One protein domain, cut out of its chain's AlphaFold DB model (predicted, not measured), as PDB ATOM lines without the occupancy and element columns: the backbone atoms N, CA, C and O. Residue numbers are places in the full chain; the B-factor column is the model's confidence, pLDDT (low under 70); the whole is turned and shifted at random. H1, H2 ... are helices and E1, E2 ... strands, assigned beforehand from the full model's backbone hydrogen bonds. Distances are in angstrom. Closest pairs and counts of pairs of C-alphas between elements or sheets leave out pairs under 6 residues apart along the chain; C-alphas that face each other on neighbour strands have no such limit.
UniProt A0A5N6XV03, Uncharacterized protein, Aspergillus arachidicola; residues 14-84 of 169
ATOM      1  N   ALA A  14      24.024 -29.001  24.514       60.09
ATOM      2  CA  ALA A  14      22.722 -29.662  24.611       60.09
ATOM      3  C   ALA A  14      21.752 -29.226  23.495       60.09
ATOM      4  O   ALA A  14      21.053 -30.049  22.914       60.09
ATOM      5  N   LEU A  15      21.805 -27.959  23.071       65.38
ATOM      6  CA  LEU A  15      20.941 -27.422  22.015       65.38
ATOM      7  C   LEU A  15      21.102 -28.099  20.646       65.38
ATOM      8  O   LEU A  15      20.213 -27.952  19.814       65.38
ATOM      9  N   GLY A  16      22.193 -28.828  20.395       63.31
ATOM     10  CA  GLY A  16      22.349 -29.647  19.189       63.31
ATOM     11  C   GLY A  16      21.711 -31.036  19.312       63.31
ATOM     12  O   GLY A  16      21.094 -31.511  18.360       63.31
ATOM     13  N   ASN A  17      21.786 -31.649  20.498       63.75
ATOM     14  CA  ASN A  17      21.538 -33.081  20.702       63.75
ATOM     15  C   ASN A  17      20.201 -33.427  21.377       63.75
ATOM     16  O   ASN A  17      19.820 -34.591  21.325       63.75
ATOM     17  N   GLU A  18      19.497 -32.461  21.974       68.44
ATOM     18  CA  GLU A  18      18.202 -32.732  22.622       68.44
ATOM     19  C   GLU A  18      17.079 -33.072  21.624       68.44
ATOM     20  O   GLU A  18      17.173 -32.787  20.417       68.44
ATOM     21  N   ALA A  19      15.989 -33.639  22.146       71.44
ATOM     22  CA  ALA A  19      14.786 -33.942  21.381       71.44
ATOM     23  C   ALA A  19      14.131 -32.666  20.813       71.44
ATOM     24  O   ALA A  19      14.268 -31.564  21.353       71.44
ATOM     25  N   GLU A  20      13.394 -32.798  19.704       73.69
ATOM     26  CA  GLU A  20      12.753 -31.651  19.038       73.69
ATOM     27  C   GLU A  20      11.786 -30.903  19.965       73.69
ATOM     28  O   GLU A  20      11.802 -29.672  19.999       73.69
ATOM     29  N   TRP A  21      11.032 -31.621  20.802       74.31
ATOM     30  CA  TRP A  21      10.082 -31.020  21.741       74.31
ATOM     31  C   TRP A  21      10.759 -30.165  22.831       74.31
ATOM     32  O   TRP A  21      10.208 -29.149  23.261       74.31
ATOM     33  N   GLU A  22      11.965 -30.526  23.281       77.06
ATOM     34  CA  GLU A  22      12.728 -29.747  24.271       77.06
ATOM     35  C   GLU A  22      13.252 -28.453  23.659       77.06
ATOM     36  O   GLU A  22      13.187 -27.379  24.267       77.06
ATOM     37  N   LYS A  23      13.712 -28.544  22.408       78.38
ATOM     38  CA  LYS A  23      14.123 -27.385  21.617       78.38
ATOM     39  C   LYS A  23      12.939 -26.445  21.404       78.38
ATOM     40  O   LYS A  23      13.086 -25.241  21.595       78.38
ATOM     41  N   GLU A  24      11.759 -26.959  21.066       82.75
ATOM     42  CA  GLU A  24      10.547 -26.145  20.900       82.75
ATOM     43  C   GLU A  24      10.132 -25.416  22.179       82.75
ATOM     44  O   GLU A  24       9.814 -24.224  22.118       82.75
ATOM     45  N   LYS A  25      10.206 -26.073  23.346       84.62
ATOM     46  CA  LYS A  25       9.956 -25.415  24.640       84.62
ATOM     47  C   LYS A  25      10.920 -24.250  24.870       84.62
ATOM     48  O   LYS A  25      10.477 -23.167  25.250       84.62
ATOM     49  N   LEU A  26      12.214 -24.436  24.596       85.44
ATOM     50  CA  LEU A  26      13.199 -23.358  24.700       85.44
ATOM     51  C   LEU A  26      12.844 -22.182  23.782       85.44
ATOM     52  O   LEU A  26      12.820 -21.040  24.237       85.44
ATOM     53  N   TRP A  27      12.572 -22.448  22.502       86.44
ATOM     54  CA  TRP A  27      12.253 -21.393  21.538       86.44
ATOM     55  C   TRP A  27      10.986 -20.636  21.936       86.44
ATOM     56  O   TRP A  27      11.010 -19.412  21.959       86.44
ATOM     57  N   THR A  28       9.948 -21.347  22.384       86.81
ATOM     58  CA  THR A  28       8.701 -20.748  22.891       86.81
ATOM     59  C   THR A  28       8.963 -19.799  24.064       86.81
ATOM     60  O   THR A  28       8.382 -18.720  24.132       86.81
ATOM     61  N   ILE A  29       9.867 -20.159  24.984       87.62
ATOM     62  CA  ILE A  29      10.252 -19.281  26.099       87.62
ATOM     63  C   ILE A  29      11.002 -18.047  25.586       87.62
ATOM     64  O   ILE A  29      10.755 -16.941  26.063       87.62
ATOM     65  N   LEU A  30      11.903 -18.204  24.613       86.69
ATOM     66  CA  LEU A  30      12.655 -17.084  24.039       86.69
ATOM     67  C   LEU A  30      11.736 -16.081  23.316       86.69
ATOM     68  O   LEU A  30      11.950 -14.876  23.416       86.69
ATOM     69  N   GLU A  31      10.673 -16.541  22.660       90.44
ATOM     70  CA  GLU A  31       9.688 -15.667  22.001       90.44
ATOM     71  C   GLU A  31       8.934 -14.738  22.974       90.44
ATOM     72  O   GLU A  31       8.382 -13.723  22.554       90.44
ATOM     73  N   ILE A  32       8.939 -15.028  24.281       90.94
ATOM     74  CA  ILE A  32       8.332 -14.159  25.308       90.94
ATOM     75  C   ILE A  32       9.178 -12.900  25.548       90.94
ATOM     76  O   ILE A  32       8.646 -11.837  25.872       90.94
ATOM     77  N   PHE A  33      10.501 -13.018  25.426       85.69
ATOM     78  CA  PHE A  33      11.448 -11.967  25.804       85.69
ATOM     79  C   PHE A  33      12.071 -11.251  24.599       85.69
ATOM     80  O   PHE A  33      12.559 -10.130  24.751       85.69
ATOM     81  N   TRP A  34      12.070 -11.878  23.420       89.88
ATOM     82  CA  TRP A  34      12.685 -11.353  22.200       89.88
ATOM     83  C   TRP A  34      11.715 -11.373  21.018       89.88
ATOM     84  O   TRP A  34      10.839 -12.227  20.928       89.88
ATOM     85  N   ASP A  35      11.915 -10.451  20.072       90.25
ATOM     86  CA  ASP A  35      11.131 -10.411  18.836       90.25
ATOM     87  C   ASP A  35      11.267 -11.713  18.036       90.25
ATOM     88  O   ASP A  35      12.375 -12.238  17.869       90.25
ATOM     89  N   LEU A  36      10.157 -12.165  17.444       88.88
ATOM     90  CA  LEU A  36      10.088 -13.382  16.624       88.88
ATOM     91  C   LEU A  36      11.149 -13.410  15.511       88.88
ATOM     92  O   LEU A  36      11.775 -14.439  15.281       88.88
ATOM     93  N   GLU A  37      11.427 -12.272  14.864       88.25
ATOM     94  CA  GLU A  37      12.475 -12.176  13.832       88.25
ATOM     95  C   GLU A  37      13.883 -12.449  14.382       88.25
ATOM     96  O   GLU A  37      14.754 -12.982  13.688       88.25
ATOM     97  N   THR A  38      14.136 -12.065  15.633       85.81
ATOM     98  CA  THR A  38      15.420 -12.303  16.296       85.81
ATOM     99  C   THR A  38      15.557 -13.764  16.699       85.81
ATOM    100  O   THR A  38      16.621 -14.348  16.478       85.81
ATOM    101  N   VAL A  39      14.482 -14.355  17.221       87.19
ATOM    102  CA  VAL A  39      14.441 -15.767  17.605       87.19
ATOM    103  C   VAL A  39      14.588 -16.673  16.382       87.19
ATOM    104  O   VAL A  39      15.440 -17.558  16.395       87.19
ATOM    105  N   ASP A  40      13.868 -16.410  15.290       86.69
ATOM    106  CA  ASP A  40      13.952 -17.199  14.051       86.69
ATOM    107  C   ASP A  40      15.355 -17.138  13.423       86.69
ATOM    108  O   ASP A  40      15.930 -18.154  13.021       86.69
ATOM    109  N   ARG A  41      15.985 -15.955  13.445       85.19
ATOM    110  CA  ARG A  41      17.383 -15.792  13.018       85.19
ATOM    111  C   ARG A  41      18.334 -16.665  13.840       85.19
ATOM    112  O   ARG A  41      19.250 -17.259  13.272       85.19
ATOM    113  N   TRP A  42      18.153 -16.743  15.158       84.31
ATOM    114  CA  TRP A  42      18.963 -17.613  16.014       84.31
ATOM    115  C   TRP A  42      18.658 -19.091  15.780       84.31
ATOM    116  O   TRP A  42      19.593 -19.874  15.625       84.31
ATOM    117  N   LYS A  43      17.381 -19.462  15.666       82.56
ATOM    118  CA  LYS A  43      16.933 -20.829  15.376       82.56
ATOM    119  C   LYS A  43      17.561 -21.353  14.089       82.56
ATOM    120  O   LYS A  43      18.144 -22.434  14.083       82.56
ATOM    121  N   LYS A  44      17.558 -20.538  13.032       81.56
ATOM    122  CA  LYS A  44      18.198 -20.857  11.751       81.56
ATOM    123  C   LYS A  44      19.719 -21.000  11.847       81.56
ATOM    124  O   LYS A  44      20.283 -21.850  11.167       81.56
ATOM    125  N   ASN A  45      20.384 -20.190  12.672       76.12
ATOM    126  CA  ASN A  45      21.835 -20.283  12.860       76.12
ATOM    127  C   ASN A  45      22.256 -21.517  13.675       76.12
ATOM    128  O   ASN A  45      23.350 -22.022  13.457       76.12
ATOM    129  N   ILE A  46      21.418 -21.991  14.603       73.50
ATOM    130  CA  ILE A  46      21.729 -23.133  15.481       73.50
ATOM    131  C   ILE A  46      21.318 -24.471  14.844       73.50
ATOM    132  O   ILE A  46      22.074 -25.433  14.917       73.50
ATOM    133  N   ILE A  47      20.130 -24.529  14.227       74.25
ATOM    134  CA  ILE A  47      19.523 -25.750  13.648       74.25
ATOM    135  C   ILE A  47      19.811 -25.863  12.136       74.25
ATOM    136  O   ILE A  47      19.435 -26.831  11.481       74.25
ATOM    137  N   GLY A  48      20.475 -24.865  11.547       69.31
ATOM    138  CA  GLY A  48      20.864 -24.881  10.139       69.31
ATOM    139  C   GLY A  48      21.775 -26.066   9.775       69.31
ATOM    140  O   GLY A  48      22.337 -26.711  10.656       69.31
ATOM    141  N   PRO A  49      21.972 -26.338   8.473       61.69
ATOM    142  CA  PRO A  49      22.716 -27.506   7.980       61.69
ATOM    143  C   PRO A  49      24.177 -27.581   8.457       61.69
ATOM    144  O   PRO A  49      24.754 -28.665   8.459       61.69
ATOM    145  N   ASP A  50      24.759 -26.454   8.873       60.66
ATOM    146  CA  ASP A  50      26.121 -26.379   9.413       60.66
ATOM    147  C   ASP A  50      26.178 -26.594  10.944       60.66
ATOM    148  O   ASP A  50      27.259 -26.793  11.499       60.66
ATOM    149  N   GLY A  51      25.024 -26.589  11.628       64.38
ATOM    150  CA  GLY A  51      24.886 -26.779  13.074       64.38
ATOM    151  C   GLY A  51      25.679 -25.787  13.937       64.38
ATOM    152  O   GLY A  51      26.189 -24.762  13.480       64.38
ATOM    153  N   THR A  52      25.813 -26.106  15.227       61.88
ATOM    154  CA  THR A  52      26.722 -25.401  16.152       61.88
ATOM    155  C   THR A  52      28.148 -25.953  16.128       61.88
ATOM    156  O   THR A  52      29.055 -25.305  16.649       61.88
ATOM    157  N   ASP A  53      28.366 -27.099  15.478       57.16
ATOM    158  CA  ASP A  53      29.618 -27.865  15.496       57.16
ATOM    159  C   ASP A  53      30.578 -27.473  14.357       57.16
ATOM    160  O   ASP A  53      31.295 -28.280  13.765       57.16
ATOM    161  N   VAL A  54      30.594 -26.184  14.017       57.47
ATOM    162  CA  VAL A  54      31.600 -25.626  13.112       57.47
ATOM    163  C   VAL A  54      32.859 -25.363  13.929       57.47
ATOM    164  O   VAL A  54      32.803 -24.733  14.983       57.47
ATOM    165  N   SER A  55      34.032 -25.759  13.432       50.06
ATOM    166  CA  SER A  55      35.318 -25.614  14.142       50.06
ATOM    167  C   SER A  55      35.663 -24.181  14.597       50.06
ATOM    168  O   SER A  55      36.553 -24.000  15.422       50.06
ATOM    169  N   GLN A  56      34.971 -23.166  14.070       54.50
ATOM    170  CA  GLN A  56      35.093 -21.760  14.476       54.50
ATOM    171  C   GLN A  56      34.306 -21.421  15.758       54.50
ATOM    172  O   GLN A  56      34.669 -20.475  16.451       54.50
ATOM    173  N   ASN A  57      33.275 -22.203  16.098       53.47
ATOM    174  CA  ASN A  57      32.420 -22.020  17.279       53.47
ATOM    175  C   ASN A  57      32.891 -22.839  18.492       53.47
ATOM    176  O   ASN A  57      32.453 -22.599  19.618       53.47
ATOM    177  N   LEU A  58      33.811 -23.787  18.292       56.34
ATOM    178  CA  LEU A  58      34.368 -24.601  19.366       56.34
ATOM    179  C   LEU A  58      35.449 -23.831  20.130       56.34
ATOM    180  O   LEU A  58      36.637 -23.846  19.792       56.34
ATOM    181  N   LEU A  59      35.046 -23.199  21.229       59.62
ATOM    182  CA  LEU A  59      35.979 -22.709  22.237       59.62
ATOM    183  C   LEU A  59      36.610 -23.914  22.956       59.62
ATOM    184  O   LEU A  59      36.122 -24.390  23.974       59.62
ATOM    185  N   SER A  60      37.742 -24.405  22.446       56.56
ATOM    186  CA  SER A  60      38.549 -25.479  23.066       56.56
ATOM    187  C   SER A  60      39.310 -25.039  24.332       56.56
ATOM    188  O   SER A  60      40.347 -25.605  24.696       56.56
ATOM    189  N   ALA A  61      38.826 -23.999  25.006       59.59
ATOM    190  CA  ALA A  61      39.523 -23.324  26.082       59.59
ATOM    191  C   ALA A  61      38.658 -23.261  27.340       59.59
ATOM    192  O   ALA A  61      37.493 -22.880  27.299       59.59
ATOM    193  N   ARG A  62      39.263 -23.625  28.476       65.50
ATOM    194  CA  ARG A  62      38.651 -23.447  29.791       65.50
ATOM    195  C   ARG A  62      38.686 -21.960  30.114       65.50
ATOM    196  O   ARG A  62      39.759 -21.363  30.188       65.50
ATOM    197  N   LEU A  63      37.515 -21.377  30.275       75.94
ATOM    198  CA  LEU A  63      37.339 -19.963  30.546       75.94
ATOM    199  C   LEU A  63      36.319 -19.802  31.662       75.94
ATOM    200  O   LEU A  63      35.404 -20.614  31.796       75.94
ATOM    201  N   THR A  64      36.528 -18.787  32.487       76.06
ATOM    202  CA  THR A  64      35.563 -18.377  33.502       76.06
ATOM    203  C   THR A  64      35.194 -16.920  33.283       76.06
ATOM    204  O   THR A  64      36.003 -16.128  32.778       76.06
ATOM    205  N   PHE A  65      33.954 -16.594  33.634       83.06
ATOM    206  CA  PHE A  65      33.400 -15.260  33.511       83.06
ATOM    207  C   PHE A  65      33.112 -14.697  34.897       83.06
ATOM    208  O   PHE A  65      32.445 -15.330  35.710       83.06
ATOM    209  N   GLU A  66      33.588 -13.483  35.139       83.00
ATOM    210  CA  GLU A  66      33.296 -12.726  36.352       83.00
ATOM    211  C   GLU A  66      32.423 -11.521  35.968       83.00
ATOM    212  O   GLU A  66      32.854 -10.708  35.139       83.00
ATOM    213  N   PRO A  67      31.197 -11.390  36.503       86.00
ATOM    214  CA  PRO A  67      30.373 -10.211  36.267       86.00
ATOM    215  C   PRO A  67      31.030  -9.001  36.937       86.00
ATOM    216  O   PRO A  67      31.185  -8.969  38.153       86.00
ATOM    217  N   ALA A  68      31.436  -8.015  36.138       86.38
ATOM    218  CA  ALA A  68      32.103  -6.821  36.643       86.38
ATOM    219  C   ALA A  68      31.093  -5.722  36.968       86.38
ATOM    220  O   ALA A  68      31.085  -5.198  38.076       86.38
ATOM    221  N   GLU A  69      30.242  -5.380  36.003       88.12
ATOM    222  CA  GLU A  69      29.295  -4.274  36.131       88.12
ATOM    223  C   GLU A  69      28.041  -4.567  35.312       88.12
ATOM    224  O   GLU A  69      28.122  -5.036  34.176       88.12
ATOM    225  N   MET A  70      26.876  -4.272  35.880       87.94
ATOM    226  CA  MET A  70      25.601  -4.319  35.173       87.94
ATOM    227  C   MET A  70      25.217  -2.897  34.780       87.94
ATOM    228  O   MET A  70      25.327  -1.981  35.595       87.94
ATOM    229  N   SER A  71      24.776  -2.711  33.540       89.00
ATOM    230  CA  SER A  71      24.277  -1.420  33.079       89.00
ATOM    231  C   SER A  71      23.058  -0.985  33.897       89.00
ATOM    232  O   SER A  71      22.284  -1.816  34.378       89.00
ATOM    233  N   GLU A  72      22.877   0.326  34.059       83.12
ATOM    234  CA  GLU A  72      21.781   0.915  34.840       83.12
ATOM    235  C   GLU A  72      20.400   0.519  34.287       83.12
ATOM    236  O   GLU A  72      19.456   0.290  35.043       83.12
ATOM    237  N   ASP A  73      20.309   0.338  32.967       87.50
ATOM    238  CA  ASP A  73      19.121  -0.157  32.263       87.50
ATOM    239  C   ASP A  73      18.903  -1.678  32.401       87.50
ATOM    240  O   ASP A  73      17.886  -2.200  31.947       87.50
ATOM    241  N   LYS A  74      19.841  -2.392  33.039       83.62
ATOM    242  CA  LYS A  74      19.871  -3.852  33.219       83.62
ATOM    243  C   LYS A  74      19.807  -4.663  31.920       83.62
ATOM    244  O   LYS A  74      19.536  -5.860  31.973       83.62
ATOM    245  N   THR A  75      20.083  -4.053  30.767       78.62
ATOM    246  CA  THR A  75      20.044  -4.747  29.468       78.62
ATOM    247  C   THR A  75      21.393  -5.342  29.078       78.62
ATOM    248  O   THR A  75      21.464  -6.245  28.249       78.62
ATOM    249  N   SER A  76      22.475  -4.846  29.679       77.75
ATOM    250  CA  SER A  76      23.839  -5.258  29.367       77.75
ATOM    251  C   SER A  76      24.646  -5.543  30.632       77.75
ATOM    252  O   SER A  76      24.518  -4.864  31.653       77.75
ATOM    253  N   LEU A  77      25.472  -6.588  30.557       87.06
ATOM    254  CA  LEU A  77      26.362  -7.030  31.624       87.06
ATOM    255  C   LEU A  77      27.796  -7.025  31.096       87.06
ATOM    256  O   LEU A  77      28.128  -7.744  30.153       87.06
ATOM    257  N   THR A  78      28.648  -6.225  31.722       86.12
ATOM    258  CA  THR A  78      30.085  -6.231  31.473       86.12
ATOM    259  C   THR A  78      30.703  -7.384  32.249       86.12
ATOM    260  O   THR A  78      30.598  -7.445  33.474       86.12
ATOM    261  N   MET A  79      31.365  -8.297  31.543       84.62
ATOM    262  CA  MET A  79      32.024  -9.467  32.129       84.62
ATOM    263  C   MET A  79      33.536  -9.396  31.904       84.62
ATOM    264  O   MET A  79      33.996  -8.993  30.835       84.62
ATOM    265  N   ARG A  80      34.320  -9.820  32.896       84.31
ATOM    266  CA  ARG A  80      35.759 -10.076  32.750       84.31
ATOM    267  C   ARG A  80      35.965 -11.528  32.344       84.31
ATOM    268  O   ARG A  80      35.315 -12.425  32.879       84.31
ATOM    269  N   PHE A  81      36.876 -11.746  31.401       81.75
ATOM    270  CA  PHE A  81      37.260 -13.078  30.949       81.75
ATOM    271  C   PHE A  81      38.580 -13.490  31.595       81.75
ATOM    272  O   PHE A  81      39.548 -12.727  31.602       81.75
ATOM    273  N   TRP A  82      38.634 -14.726  32.082       78.88
ATOM    274  CA  TRP A  82      39.854 -15.325  32.607       78.88
ATOM    275  C   TRP A  82      40.146 -16.627  31.869       78.88
ATOM    276  O   TRP A  82      39.306 -17.528  31.807       78.88
ATOM    277  N   TRP A  83      41.353 -16.739  31.316       78.75
ATOM    278  CA  TRP A  83      41.838 -17.987  30.734       78.75
ATOM    279  C   TRP A  83      42.278 -18.919  31.855       78.75
ATOM    280  O   TRP A  83      43.241 -18.625  32.563       78.75
ATOM    281  N   LEU A  84      41.599 -20.053  32.008       72.69
ATOM    282  CA  LEU A  84      42.027 -21.057  32.969       72.69
ATOM    283  C   LEU A  84      43.217 -21.824  32.378       72.69
ATOM    284  O   LEU A  84      43.149 -22.286  31.230       72.69
TER     285      LEU A  84
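Overview. This is residues 14 to 84 of the 169 residues of an uncharacterized protein of Aspergillus arachidicola (UniProt A0A5N6XV03). Two separate hairpins stand like the legs of an arch, a helical one of H2 and H3 and a strand one of E1 and E2, with an open gap between them. The long link, residues 48 to 62, bridges the gap, and short H1 packs by the end of H3 where this link begins. The printed part has 71 residues with three named helices and two named strands, in the order H1, H2, H3, E1, E2; the sheet E1 - E2 is antiparallel, and the class is mixed, helices and strands. The whole is loose, with a radius of gyration of the C-alphas of 15.3 A, and the C-alphas span 35 by 32 by 18 A.

Along the chain. H1, residues 14 to 17, begins at C-alpha 14 at (22.722, -29.662, 24.611) and measures 5.3 A from first to last C-alpha. H2, residues 20 to 33, is 20.9 A long, and H3, residues 36 to 47, is 15.8 A long and ends at C-alpha 47 at (19.523, -25.750, 13.648). E1, residues 63 to 70, is 20.1 A long. E2, residues 77 to 83, is 19.0 A long and ends at C-alpha 83 at (41.838, -17.987, 30.734).

Arrangement. H2 and H3 form a helical hairpin and touch, the closest C-alphas being those of Glu 31 and Val 39, 6.5 A apart. H2 touches H3 with residues 27 to 31 alone, and H3 touches H2 with residues 39 to 43 alone. Their lines stand at a shallow tilt of 32 degrees, opposite ways. H1 and H3 only just touch, with 3 pairs of C-alphas within 8 A, the closest being those of Gly 16 and Ile 47 at 7.3 A; of H3, residues 46 to 47 alone take part. H1 and H2 are close but not clearly touching, with the C-alphas of Leu 15 and Lys 23 closest at 6.8 A. In H3 every O i to N i+4 pair is within hydrogen-bond range, in H2 8 of 10 are, and H1 is too short for such a pair. E1 and E2 form an antiparallel hairpin, with 155 degrees between their directions. N 66 and O 80, 3.0 A, and N 80 and O 66, 2.8 A, are within hydrogen-bond range. H1 and H2 are apart from both strands, and H3 is apart from E2.

Size, cuts and confidence. The two C-alphas farthest apart are those of Pro 49 and Glu 72, 39.1 A. The printed part has no cut. The link from H3 to E1 is long, with 15 residues; the links H1 to H2 and H2 to H3 are tight, and E1 to E2 is short. Residues 17 to 22, of which 20 to 22 belong to H2, residues 54 to 60 and residues 71 to 76 stand free. Mean pLDDT of the printed part is 76.7, and residues 14 to 18 and 48 to 62 are under 70.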